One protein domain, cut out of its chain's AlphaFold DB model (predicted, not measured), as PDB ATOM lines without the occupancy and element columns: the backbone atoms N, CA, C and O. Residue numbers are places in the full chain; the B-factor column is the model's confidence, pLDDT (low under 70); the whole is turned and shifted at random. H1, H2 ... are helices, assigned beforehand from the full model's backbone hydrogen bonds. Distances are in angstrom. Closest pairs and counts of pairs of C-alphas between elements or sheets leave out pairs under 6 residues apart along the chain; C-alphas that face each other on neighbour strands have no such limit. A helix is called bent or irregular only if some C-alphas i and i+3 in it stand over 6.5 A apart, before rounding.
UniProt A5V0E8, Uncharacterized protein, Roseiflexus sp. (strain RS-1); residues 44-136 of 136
ATOM      1  N   LEU A  44     116.320 112.604  84.394       75.31
ATOM      2  CA  LEU A  44     115.267 113.247  83.614       75.31
ATOM      3  C   LEU A  44     114.867 114.549  84.324       75.31
ATOM      4  O   LEU A  44     114.456 114.524  85.490       75.31
ATOM      5  N   SER A  45     115.048 115.688  83.652       83.88
ATOM      6  CA  SER A  45     114.661 116.979  84.215       83.88
ATOM      7  C   SER A  45     113.139 117.066  84.314       83.88
ATOM      8  O   SER A  45     112.409 116.430  83.551       83.88
ATOM      9  N   VAL A  46     112.646 117.870  85.256       82.12
ATOM     10  CA  VAL A  46     111.201 118.085  85.432       82.12
ATOM     11  C   VAL A  46     110.581 118.669  84.162       82.12
ATOM     12  O   VAL A  46     109.511 118.238  83.748       82.12
ATOM     13  N   GLU A  47     111.277 119.601  83.511       85.31
ATOM     14  CA  GLU A  47     110.850 120.204  82.245       85.31
ATOM     15  C   GLU A  47     110.743 119.159  81.135       85.31
ATOM     16  O   GLU A  47     109.771 119.152  80.379       85.31
ATOM     17  N   ARG A  48     111.699 118.222  81.065       85.75
ATOM     18  CA  ARG A  48     111.660 117.169  80.050       85.75
ATOM     19  C   ARG A  48     110.557 116.155  80.322       85.75
ATOM     20  O   ARG A  48     109.870 115.752  79.390       85.75
ATOM     21  N   LEU A  49     110.332 115.795  81.585       85.00
ATOM     22  CA  LEU A  49     109.192 114.966  81.972       85.00
ATOM     23  C   LEU A  49     107.857 115.644  81.632       85.00
ATOM     24  O   LEU A  49     106.965 114.982  81.110       85.00
ATOM     25  N   ALA A  50     107.733 116.953  81.876       85.25
ATOM     26  CA  ALA A  50     106.545 117.731  81.528       85.25
ATOM     27  C   ALA A  50     106.278 117.716  80.017       85.25
ATOM     28  O   ALA A  50     105.143 117.503  79.586       85.25
ATOM     29  N   ALA A  51     107.331 117.886  79.210       86.75
ATOM     30  CA  ALA A  51     107.243 117.819  77.755       86.75
ATOM     31  C   ALA A  51     106.781 116.432  77.276       86.75
ATOM     32  O   ALA A  51     105.865 116.340  76.461       86.75
ATOM     33  N   ILE A  52     107.347 115.354  77.835       87.81
ATOM     34  CA  ILE A  52     106.940 113.974  77.528       87.81
ATOM     35  C   ILE A  52     105.481 113.728  77.939       87.81
ATOM     36  O   ILE A  52     104.705 113.200  77.146       87.81
ATOM     37  N   ALA A  53     105.081 114.122  79.152       86.06
ATOM     38  CA  ALA A  53     103.712 113.942  79.635       86.06
ATOM     39  C   ALA A  53     102.701 114.698  78.759       86.06
ATOM     40  O   ALA A  53     101.684 114.131  78.361       86.06
ATOM     41  N   THR A  54     103.020 115.939  78.384       87.62
ATOM     42  CA  THR A  54     102.189 116.756  77.487       87.62
ATOM     43  C   THR A  54     102.073 116.116  76.108       87.62
ATOM     44  O   THR A  54     100.973 115.988  75.578       87.62
ATOM     45  N   MET A  55     103.188 115.644  75.541       87.19
ATOM     46  CA  MET A  55     103.188 114.923  74.268       87.19
ATOM     47  C   MET A  55     102.256 113.705  74.332       87.19
ATOM     48  O   MET A  55     101.389 113.549  73.472       87.19
ATOM     49  N   LEU A  56     102.374 112.878  75.377       85.31
ATOM     50  CA  LEU A  56     101.515 111.709  75.574       85.31
ATOM     51  C   LEU A  56     100.030 112.093  75.702       85.31
ATOM     52  O   LEU A  56      99.182 111.386  75.163       85.31
ATOM     53  N   ALA A  57      99.709 113.218  76.346       84.56
ATOM     54  CA  ALA A  57      98.334 113.698  76.518       84.56
ATOM     55  C   ALA A  57      97.730 114.254  75.217       84.56
ATOM     56  O   ALA A  57      96.515 114.364  75.085       84.56
ATOM     57  N   THR A  58      98.569 114.587  74.235       85.56
ATOM     58  CA  THR A  58      98.128 115.004  72.894       85.56
ATOM     59  C   THR A  58      98.106 113.859  71.883       85.56
ATOM     60  O   THR A  58      97.541 114.011  70.803       85.56
ATOM     61  N   ALA A  59      98.689 112.702  72.218       84.25
ATOM     62  CA  ALA A  59      98.771 111.555  71.326       84.25
ATOM     63  C   ALA A  59      97.422 110.807  71.269       84.25
ATOM     64  O   ALA A  59      97.021 110.191  72.263       84.25
ATOM     65  N   PRO A  60      96.731 110.753  70.111       80.31
ATOM     66  CA  PRO A  60      95.441 110.060  69.994       80.31
ATOM     67  C   PRO A  60      95.540 108.563  70.308       80.31
ATOM     68  O   PRO A  60      94.603 107.969  70.835       80.31
ATOM     69  N   SER A  61      96.706 107.966  70.041       79.19
ATOM     70  CA  SER A  61      97.051 106.579  70.372       79.19
ATOM     71  C   SER A  61      97.189 106.305  71.876       79.19
ATOM     72  O   SER A  61      97.397 105.156  72.266       79.19
ATOM     73  N   ILE A  62      97.068 107.336  72.715       81.06
ATOM     74  CA  ILE A  62      97.004 107.242  74.171       81.06
ATOM     75  C   ILE A  62      95.615 107.639  74.673       81.06
ATOM     76  O   ILE A  62      94.980 106.858  75.378       81.06
ATOM     77  N   VAL A  63      95.127 108.825  74.300       76.69
ATOM     78  CA  VAL A  63      93.919 109.406  74.915       76.69
ATOM     79  C   VAL A  63      92.600 108.856  74.375       76.69
ATOM     80  O   VAL A  63      91.607 108.850  75.096       76.69
ATOM     81  N   ALA A  64      92.571 108.374  73.129       76.88
ATOM     82  CA  ALA A  64      91.345 107.908  72.471       76.88
ATOM     83  C   ALA A  64      91.242 106.375  72.393       76.88
ATOM     84  O   ALA A  64      90.423 105.844  71.641       76.88
ATOM     85  N   VAL A  65      92.091 105.645  73.122       77.25
ATOM     86  CA  VAL A  65      92.184 104.188  72.995       77.25
ATOM     87  C   VAL A  65      91.302 103.463  74.006       77.25
ATOM     88  O   VAL A  65      91.149 103.888  75.145       77.25
ATOM     89  N   VAL A  66      90.744 102.331  73.566       76.00
ATOM     90  CA  VAL A  66      89.979 101.389  74.385       76.00
ATOM     91  C   VAL A  66      90.743 100.057  74.451       76.00
ATOM     92  O   VAL A  66      91.118  99.535  73.397       76.00
ATOM     93  N   PRO A  67      90.990  99.489  75.647       70.31
ATOM     94  CA  PRO A  67      90.673 100.049  76.965       70.31
ATOM     95  C   PRO A  67      91.490 101.322  77.278       70.31
ATOM     96  O   PRO A  67      92.590 101.481  76.729       70.31
ATOM     97  N   PRO A  68      90.936 102.228  78.112       75.06
ATOM     98  CA  PRO A  68      91.573 103.496  78.460       75.06
ATOM     99  C   PRO A  68      92.904 103.284  79.188       75.06
ATOM    100  O   PRO A  68      93.158 102.224  79.749       75.06
ATOM    101  N   GLY A  69      93.757 104.307  79.171       76.56
ATOM    102  CA  GLY A  69      95.031 104.319  79.887       76.56
ATOM    103  C   GLY A  69      96.267 104.004  79.045       76.56
ATOM    104  O   GLY A  69      96.219 103.707  77.845       76.56
ATOM    105  N   VAL A  70      97.419 104.113  79.701       81.50
ATOM    106  CA  VAL A  70      98.741 104.049  79.079       81.50
ATOM    107  C   VAL A  70      99.366 102.669  79.296       81.50
ATOM    108  O   VAL A  70      99.399 102.171  80.417       81.50
ATOM    109  N   THR A  71      99.895 102.045  78.241       81.81
ATOM    110  CA  THR A  71     100.647 100.778  78.333       81.81
ATOM    111  C   THR A  71     102.141 101.009  78.100       81.81
ATOM    112  O   THR A  71     102.531 101.955  77.405       81.81
ATOM    113  N   LYS A  72     102.996 100.119  78.615       78.19
ATOM    114  CA  LYS A  72     104.455 100.161  78.421       78.19
ATOM    115  C   LYS A  72     104.828 100.150  76.945       78.19
ATOM    116  O   LYS A  72     105.681 100.926  76.516       78.19
ATOM    117  N   GLY A  73     104.165  99.297  76.164       75.38
ATOM    118  CA  GLY A  73     104.389  99.198  74.721       75.38
ATOM    119  C   GLY A  73     104.118 100.515  73.986       75.38
ATOM    120  O   GLY A  73     104.881 100.888  73.099       75.38
ATOM    121  N   ARG A  74     103.083 101.264  74.395       79.25
ATOM    122  CA  ARG A  74     102.748 102.564  73.790       79.25
ATOM    123  C   ARG A  74     103.743 103.655  74.177       79.25
ATOM    124  O   ARG A  74     104.157 104.419  73.312       79.25
ATOM    125  N   ILE A  75     104.180 103.692  75.438       81.69
ATOM    126  CA  ILE A  75     105.217 104.635  75.894       81.69
ATOM    127  C   ILE A  75     106.511 104.414  75.103       81.69
ATOM    128  O   ILE A  75     107.072 105.359  74.559       81.69
ATOM    129  N   ALA A  76     106.960 103.161  74.982       77.50
ATOM    130  CA  ALA A  76     108.193 102.826  74.269       77.50
ATOM    131  C   ALA A  76     108.136 103.152  72.765       77.50
ATOM    132  O   ALA A  76     109.164 103.486  72.174       77.50
ATOM    133  N   ALA A  77     106.950 103.057  72.153       78.81
ATOM    134  CA  ALA A  77     106.736 103.393  70.748       78.81
ATOM    135  C   ALA A  77     106.705 104.909  70.485       78.81
ATOM    136  O   ALA A  77     107.086 105.335  69.398       78.81
ATOM    137  N   LEU A  78     106.252 105.708  71.458       81.62
ATOM    138  CA  LEU A  78     106.112 107.162  71.325       81.62
ATOM    139  C   LEU A  78     107.344 107.941  71.788       81.62
ATOM    140  O   LEU A  78     107.559 109.059  71.328       81.62
ATOM    141  N   LEU A  79     108.153 107.374  72.686       83.62
ATOM    142  CA  LEU A  79     109.393 108.015  73.110       83.62
ATOM    143  C   LEU A  79     110.434 108.006  71.974       83.62
ATOM    144  O   LEU A  79     110.699 106.941  71.393       83.62
ATOM    145  N   PRO A  80     111.091 109.150  71.705       80.38
ATOM    146  CA  PRO A  80     112.265 109.213  70.843       80.38
ATOM    147  C   PRO A  80     113.339 108.196  71.266       80.38
ATOM    148  O   PRO A  80     113.449 107.889  72.458       80.38
ATOM    149  N   PRO A  81     114.167 107.685  70.333       80.19
ATOM    150  CA  PRO A  81     115.185 106.673  70.627       80.19
ATOM    151  C   PRO A  81     116.088 107.046  71.809       80.19
ATOM    152  O   PRO A  81     116.297 106.224  72.702       80.19
ATOM    153  N   ASP A  82     116.534 108.301  71.858       81.19
ATOM    154  CA  ASP A  82     117.408 108.843  72.904       81.19
ATOM    155  C   ASP A  82     116.736 108.931  74.284       81.19
ATOM    156  O   ASP A  82     117.409 108.984  75.315       81.19
ATOM    157  N   GLU A  83     115.403 108.888  74.320       81.88
ATOM    158  CA  GLU A  83     114.590 109.015  75.530       81.88
ATOM    159  C   GLU A  83     114.028 107.696  76.036       81.88
ATOM    160  O   GLU A  83     113.495 107.636  77.145       81.88
ATOM    161  N   ARG A  84     114.181 106.604  75.283       82.38
ATOM    162  CA  ARG A  84     113.705 105.276  75.706       82.38
ATOM    163  C   ARG A  84     114.307 104.836  77.038       82.38
ATOM    164  O   ARG A  84     113.653 104.124  77.797       82.38
ATOM    165  N   ARG A  85     115.512 105.316  77.370       82.69
ATOM    166  CA  ARG A  85     116.154 105.117  78.681       82.69
ATOM    167  C   ARG A  85     115.338 105.677  79.855       82.69
ATOM    168  O   ARG A  85     115.465 105.181  80.969       82.69
ATOM    169  N   TYR A  86     114.470 106.657  79.606       81.69
ATOM    170  CA  TYR A  86     113.585 107.272  80.598       81.69
ATOM    171  C   TYR A  86     112.213 106.603  80.703       81.69
ATOM    172  O   TYR A  86     111.429 106.979  81.574       81.69
ATOM    173  N   ALA A  87     111.920 105.592  79.876       82.44
ATOM    174  CA  ALA A  87     110.619 104.924  79.865       82.44
ATOM    175  C   ALA A  87     110.211 104.414  81.256       82.44
ATOM    176  O   ALA A  87     109.058 104.564  81.641       82.44
ATOM    177  N   GLY A  88     111.155 103.887  82.042       81.19
ATOM    178  CA  GLY A  88     110.884 103.436  83.411       81.19
ATOM    179  C   GLY A  88     110.423 104.560  84.345       81.19
ATOM    180  O   GLY A  88     109.450 104.389  85.073       81.19
ATOM    181  N   THR A  89     111.079 105.722  84.292       84.12
ATOM    182  CA  THR A  89     110.716 106.903  85.093       84.12
ATOM    183  C   THR A  89     109.362 107.468  84.674       84.12
ATOM    184  O   THR A  89     108.540 107.805  85.521       84.12
ATOM    185  N   VAL A  90     109.103 107.529  83.366       85.00
ATOM    186  CA  VAL A  90     107.816 107.982  82.820       85.00
ATOM    187  C   VAL A  90     106.691 107.031  83.233       85.00
ATOM    188  O   VAL A  90     105.645 107.483  83.689       85.00
ATOM    189  N   MET A  91     106.915 105.716  83.150       85.19
ATOM    190  CA  MET A  91     105.956 104.712  83.617       85.19
ATOM    191  C   MET A  91     105.636 104.867  85.102       85.19
ATOM    192  O   MET A  91     104.475 104.787  85.477       85.19
ATOM    193  N   GLU A  92     106.637 105.111  85.946       83.88
ATOM    194  CA  GLU A  92     106.419 105.315  87.379       83.88
ATOM    195  C   GLU A  92     105.553 106.549  87.667       83.88
ATOM    196  O   GLU A  92     104.643 106.484  88.491       83.88
ATOM    197  N   ALA A  93     105.785 107.656  86.960       85.88
ATOM    198  CA  ALA A  93     104.959 108.853  87.095       85.88
ATOM    199  C   ALA A  93     103.494 108.595  86.687       85.88
ATOM    200  O   ALA A  93     102.570 109.009  87.387       85.88
ATOM    201  N   LEU A  94     103.285 107.860  85.591       86.38
ATOM    202  CA  LEU A  94     101.959 107.489  85.091       86.38
ATOM    203  C   LEU A  94     101.236 106.482  86.004       86.38
ATOM    204  O   LEU A  94     100.021 106.571  86.176       86.38
ATOM    205  N   ASP A  95     101.966 105.547  86.617       85.38
ATOM    206  CA  ASP A  95     101.423 104.595  87.597       85.38
ATOM    207  C   ASP A  95     100.919 105.320  88.846       85.38
ATOM    208  O   ASP A  95      99.789 105.110  89.288       85.38
ATOM    209  N   ARG A  96     101.716 106.261  89.367       83.81
ATOM    210  CA  ARG A  96     101.318 107.094  90.509       83.81
ATOM    211  C   ARG A  96     100.105 107.974  90.195       83.81
ATOM    212  O   ARG A  96      99.280 108.185  91.079       83.81
ATOM    213  N   ALA A  97      99.966 108.435  88.951       83.81
ATOM    214  CA  ALA A  97      98.785 109.163  88.483       83.81
ATOM    215  C   ALA A  97      97.550 108.255  88.268       83.81
ATOM    216  O   ALA A  97      96.446 108.754  88.034       83.81
ATOM    217  N   GLY A  98      97.705 106.927  88.350       83.88
ATOM    218  CA  GLY A  98      96.621 105.951  88.198       83.88
ATOM    219  C   GLY A  98      96.141 105.763  86.756       83.88
ATOM    220  O   GLY A  98      95.028 105.287  86.538       83.88
ATOM    221  N   VAL A  99      96.951 106.158  85.772       85.81
ATOM    222  CA  VAL A  99      96.614 106.080  84.337       85.81
ATOM    223  C   VAL A  99      97.344 104.946  83.622       85.81
ATOM    224  O   VAL A  99      97.063 104.666  82.456       85.81
ATOM    225  N   LEU A 100      98.297 104.294  84.295       81.81
ATOM    226  CA  LEU A 100      99.027 103.154  83.756       81.81
ATOM    227  C   LEU A 100      98.178 101.878  83.852       81.81
ATOM    228  O   LEU A 100      97.659 101.535  84.911       81.81
ATOM    229  N   VAL A 101      98.052 101.178  82.727       73.88
ATOM    230  CA  VAL A 101      97.296  99.921  82.598       73.88
ATOM    231  C   VAL A 101      98.098  98.734  83.126       73.88
ATOM    232  O   VAL A 101      97.550  97.802  83.704       73.88
ATOM    233  N   GLU A 102      99.409  98.753  82.895       75.38
ATOM    234  CA  GLU A 102     100.305  97.640  83.190       75.38
ATOM    235  C   GLU A 102     101.117  97.951  84.446       75.38
ATOM    236  O   GLU A 102     101.761  98.999  84.501       75.38
ATOM    237  N   PRO A 103     101.157  97.058  85.443       67.19
ATOM    238  CA  PRO A 103     101.963  97.301  86.626       67.19
ATOM    239  C   PRO A 103     103.454  97.390  86.269       67.19
ATOM    240  O   PRO A 103     103.965  96.629  85.446       67.19
ATOM    241  N   ARG A 104     104.188  98.283  86.947       66.50
ATOM    242  CA  ARG A 104     105.651  98.396  86.782       66.50
ATOM    243  C   ARG A 104     106.374  97.073  87.071       66.50
ATOM    244  O   ARG A 104     107.383  96.779  86.433       66.50
ATOM    245  N   ALA A 105     105.875  96.316  88.046       66.06
ATOM    246  CA  ALA A 105     106.398  95.022  88.459       66.06
ATOM    247  C   ALA A 105     105.301  93.961  88.341       66.06
ATOM    248  O   ALA A 105     104.181  94.188  88.789       66.06
ATOM    249  N   GLU A 106     105.637  92.788  87.807       60.16
ATOM    250  CA  GLU A 106     104.685  91.690  87.555       60.16
ATOM    251  C   GLU A 106     103.935  91.218  88.818       60.16
ATOM    252  O   GLU A 106     102.858  90.639  88.717       60.16
ATOM    253  N   ALA A 107     104.468  91.502  90.013       60.69
ATOM    254  CA  ALA A 107     103.867  91.145  91.298       60.69
ATOM    255  C   ALA A 107     102.764  92.108  91.790       60.69
ATOM    256  O   ALA A 107     102.100  91.817  92.788       60.69
ATOM    257  N   LEU A 108     102.565  93.263  91.147       66.94
ATOM    258  CA  LEU A 108     101.509  94.206  91.527       66.94
ATOM    259  C   LEU A 108     100.172  93.803  90.891       66.94
ATOM    260  O   LEU A 108     100.107  93.390  89.735       66.94
ATOM    261  N   ARG A 109      99.080  93.950  91.653       66.50
ATOM    262  CA  ARG A 109      97.724  93.700  91.141       66.50
ATOM    263  C   ARG A 109      97.395  94.675  90.012       66.50
ATOM    264  O   ARG A 109      97.589  95.880  90.168       66.50
ATOM    265  N   TRP A 110      96.835  94.136  88.930       66.12
ATOM    266  CA  TRP A 110      96.230  94.914  87.853       66.12
ATOM    267  C   TRP A 110      95.173  95.862  88.427       66.12
ATOM    268  O   TRP A 110      94.281  95.432  89.164       66.12
ATOM    269  N   ARG A 111      95.302  97.152  88.114       73.12
ATOM    270  CA  ARG A 111      94.303  98.182  88.419       73.12
ATOM    271  C   ARG A 111      93.574  98.526  87.133       73.12
ATOM    272  O   ARG A 111      94.179  98.485  86.068       73.12
ATOM    273  N   GLU A 112      92.295  98.865  87.237       74.62
ATOM    274  CA  GLU A 112      91.569  99.399  86.092       74.62
ATOM    275  C   GLU A 112      92.086 100.817  85.802       74.62
ATOM    276  O   GLU A 112      91.982 101.694  86.664       74.62
ATOM    277  N   PRO A 113      92.712 101.040  84.638       75.62
ATOM    278  CA  PRO A 113      93.269 102.336  84.295       75.62
ATOM    279  C   PRO A 113      92.169 103.332  83.938       75.62
ATOM    280  O   PRO A 113      91.200 103.003  83.252       75.62
ATOM    281  N   ARG A 114      92.363 104.592  84.327       84.50
ATOM    282  CA  ARG A 114      91.520 105.691  83.842       84.50
ATOM    283  C   ARG A 114      92.124 106.354  82.596       84.50
ATOM    284  O   ARG A 114      93.327 106.225  82.352       84.50
ATOM    285  N   PRO A 115      91.323 107.102  81.817       84.62
ATOM    286  CA  PRO A 115      91.835 107.909  80.716       84.62
ATOM    287  C   PRO A 115      92.905 108.901  81.188       84.62
ATOM    288  O   PRO A 115      92.739 109.551  82.223       84.62
ATOM    289  N   PHE A 116      93.979 109.018  80.408       86.75
ATOM    290  CA  PHE A 116      95.009 110.033  80.614       86.75
ATOM    291  C   PHE A 116      94.520 111.380  80.078       86.75
ATOM    292  O   PHE A 116      94.038 111.452  78.945       86.75
ATOM    293  N   CYS A 117      94.630 112.434  80.882       84.25
ATOM    294  CA  CYS A 117      94.187 113.778  80.533       84.25
ATOM    295  C   CYS A 117      95.250 114.835  80.862       84.25
ATOM    296  O   CYS A 117      96.327 114.544  81.373       84.25
ATOM    297  N   ARG A 118      94.944 116.096  80.543       82.56
ATOM    298  CA  ARG A 118      95.876 117.210  80.736       82.56
ATOM    299  C   ARG A 118      96.159 117.515  82.211       82.56
ATOM    300  O   ARG A 118      97.296 117.843  82.530       82.56
ATOM    301  N   ASP A 119      95.170 117.360  83.090       87.12
ATOM    302  CA  ASP A 119      95.339 117.607  84.531       87.12
ATOM    303  C   ASP A 119      96.396 116.673  85.147       87.12
ATOM    304  O   ASP A 119      97.106 117.031  86.089       87.12
ATOM    305  N   ASP A 120      96.575 115.490  84.553       86.00
ATOM    306  CA  ASP A 120      97.596 114.528  84.963       86.00
ATOM    307  C   ASP A 120      99.009 115.032  84.682       86.00
ATOM    308  O   ASP A 120      99.936 114.697  85.416       86.00
ATOM    309  N   CYS A 121      99.192 115.847  83.637       85.88
ATOM    310  CA  CYS A 121     100.483 116.449  83.327       85.88
ATOM    311  C   CYS A 121     100.920 117.396  84.452       85.88
ATOM    312  O   CYS A 121     102.045 117.281  84.941       85.88
ATOM    313  N   ASP A 122     100.023 118.283  84.891       85.56
ATOM    314  CA  ASP A 122     100.304 119.238  85.966       85.56
ATOM    315  C   ASP A 122     100.557 118.513  87.292       85.56
ATOM    316  O   ASP A 122     101.506 118.834  88.014       85.56
ATOM    317  N   TRP A 123      99.771 117.468  87.573       88.38
ATOM    318  CA  TRP A 123      99.961 116.629  88.753       88.38
ATOM    319  C   TRP A 123     101.313 115.902  88.747       88.38
ATOM    320  O   TRP A 123     102.036 115.945  89.743       88.38
ATOM    321  N   ILE A 124     101.705 115.282  87.625       86.06
ATOM    322  CA  ILE A 124     103.002 114.597  87.482       86.06
ATOM    323  C   ILE A 124     104.160 115.573  87.728       86.06
ATOM    324  O   ILE A 124     105.119 115.241  88.430       86.06
ATOM    325  N   VAL A 125     104.072 116.789  87.184       84.88
ATOM    326  CA  VAL A 125     105.092 117.829  87.370       84.88
ATOM    327  C   VAL A 125     105.182 118.264  88.829       84.88
ATOM    328  O   VAL A 125     106.289 118.354  89.367       84.88
ATOM    329  N   ALA A 126     104.043 118.514  89.477       83.31
ATOM    330  CA  ALA A 126     103.993 118.883  90.887       83.31
ATOM    331  C   ALA A 126     104.594 117.782  91.772       83.31
ATOM    332  O   ALA A 126     105.474 118.062  92.583       83.31
ATOM    333  N   GLN A 127     104.210 116.526  91.540       81.56
ATOM    334  CA  GLN A 127     104.671 115.388  92.330       81.56
ATOM    335  C   GLN A 127     106.189 115.200  92.249       81.56
ATOM    336  O   GLN A 127     106.843 114.986  93.266       81.56
ATOM    337  N   VAL A 128     106.781 115.315  91.056       76.06
ATOM    338  CA  VAL A 128     108.239 115.174  90.900       76.06
ATOM    339  C   VAL A 128     108.997 116.348  91.521       76.06
ATOM    340  O   VAL A 128     110.089 116.147  92.055       76.06
ATOM    341  N   ARG A 129     108.433 117.562  91.493       78.00
ATOM    342  CA  ARG A 129     109.007 118.713  92.212       78.00
ATOM    343  C   ARG A 129     108.985 118.491  93.723       78.00
ATOM    344  O   ARG A 129     110.002 118.731  94.362       78.00
ATOM    345  N   SER A 130     107.876 117.988  94.261       73.88
ATOM    346  CA  SER A 130     107.733 117.682  95.687       73.88
ATOM    347  C   SER A 130     108.685 116.575  96.143       73.88
ATOM    348  O   SER A 130     109.422 116.784  97.099       73.88
ATOM    349  N   SER A 131     108.786 115.461  95.408       66.94
ATOM    350  CA  SER A 131     109.708 114.375  95.779       66.94
ATOM    351  C   SER A 131     111.180 114.813  95.775       66.94
ATOM    352  O   SER A 131     111.946 114.372  96.618       66.94
ATOM    353  N   ARG A 132     111.590 115.740  94.894       59.19
ATOM    354  CA  ARG A 132     112.959 116.302  94.911       59.19
ATOM    355  C   ARG A 132     113.239 117.246  96.089       59.19
ATOM    356  O   ARG A 132     114.405 117.553  96.334       59.19
ATOM    357  N   MET A 133     112.206 117.754  96.760       54.91
ATOM    358  CA  MET A 133     112.353 118.566  97.975       54.91
ATOM    359  C   MET A 133     112.410 117.710  99.243       54.91
ATOM    360  O   MET A 133     112.964 118.172 100.227       54.91
ATOM    361  N   GLU A 134     111.866 116.490  99.227       52.78
ATOM    362  CA  GLU A 134     111.924 115.557 100.366       52.78
ATOM    363  C   GLU A 134     113.261 114.794 100.453       52.78
ATOM    364  O   GLU A 134     113.621 114.316 101.525       52.78
ATOM    365  N   ASP A 135     114.013 114.707  99.349       47.88
ATOM    366  CA  ASP A 135     115.351 114.092  99.270       47.88
ATOM    367  C   ASP A 135     116.520 115.070  99.590       47.88
ATOM    368  O   ASP A 135     117.683 114.744  99.331       47.88
ATOM    369  N   GLN A 136     116.242 116.271 100.124       42.47
ATOM    370  CA  GLN A 136     117.230 117.272 100.586       42.47
ATOM    371  C   GLN A 136     117.115 117.522 102.091       42.47
ATOM    372  O   GLN A 136     118.182 117.703 102.722       42.47
TER     373      GLN A 136
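This is residues 44 to 136 of the 136 residues of an uncharacterized protein of Roseiflexus sp. (strain RS-1) (UniProt A5V0E8). Two helices, H5 and H1, lie side by side and run opposite ways, and a kinked third helix, H4, crosses over one side of this pair with the short helix H3 packed on it. The very short helix H2 sits at the far end of H1, and a long loop, residues 97 to 117, leads from the end of H4 round to the start of H5. The printed part has 93 residues, with five named helices in the order H1, H2, H3, H4, H5 and no named strand; the class is all helix. The whole is compact, with a radius of gyration of the C-alphas of 12.6 A, and its C-alphas span 40 by 28 by 25 A.

Begin with the longest helix by residues, H5, residues 118 to 134: find C-alpha 118 at (95.876, 117.210, 80.736), and from there follow 25.4 A to C-alpha 134 at (111.924, 115.557, 100.366). Next look at H1, residues 46 to 58, which begins with C-alpha 46 at (111.201, 118.085, 85.432) and is 18.4 A from first to last C-alpha. H4, residues 81 to 96, measures 24.2 A. It is irregular, with C-alphas 85 and 88 standing 7.3 A apart, and it has a kink of 48 degrees near residue 88. H3, residues 72 to 78, is 10.1 A long, and H2, residues 60 to 63, is 5.2 A long.

Start from H5 and look across to H1: the two touch, and their closest C-alphas are those of Ala 53 and Cys 121, 5.5 A apart. They run opposite ways at a shallow tilt of 19 degrees. From this pair go to H4, which is close to H5 but not clearly touching it; the closest C-alphas are those of Ala 93 and Ile 124, 6.1 A apart, and the rough line of H4 stands about perpendicular to H5, at 89 degrees. H4 is also close to H1 but not clearly touching, with Leu 49 and Val 90 the closest at 7.2 A between C-alphas, and their lines are about perpendicular at 82 degrees. On H4, residues 84 to 91 alone touch H3, and here you find the closest C-alphas, those of Ala 76 and Arg 84, 6.2 A apart. H3 and H4 run opposite ways at a steep tilt of 46 degrees. H3 is close to H1 but not clearly touching, the C-alphas of Leu 56 and Leu 78 being the closest at 7.7 A. H1 and H2 only just touch, and only at the corner by their link, with 3 pairs of C-alphas within 8 A; the closest are those of Ala 57 and Val 63, 6.4 A apart. H2 is apart from H4 and from H5, and H3 is apart from H5. In the backbones of H1 and H3 every O i to N i+4 pair is within hydrogen-bond range, against 12 of 13 in H5 and 7 of 12 in H4, while H2 is too short for such a pair.

The two C-alphas farthest apart are those of Val 66 and Gln 136, 41.0 A, and the first and last printed C-alphas, 44 and 136, are 17.6 A apart. The printed part has no cut and ends at residue 136, the chain's last residue. The link from H4 to H5 is long, with 21 residues; those from H1 to H2 and from H3 to H4 are tight, and that from H2 to H3 is short. The mean pLDDT of the printed part is 78.6, and in the B-factor column you find 14 residues under 70, namely residues 103 to 110 and 131 to 136.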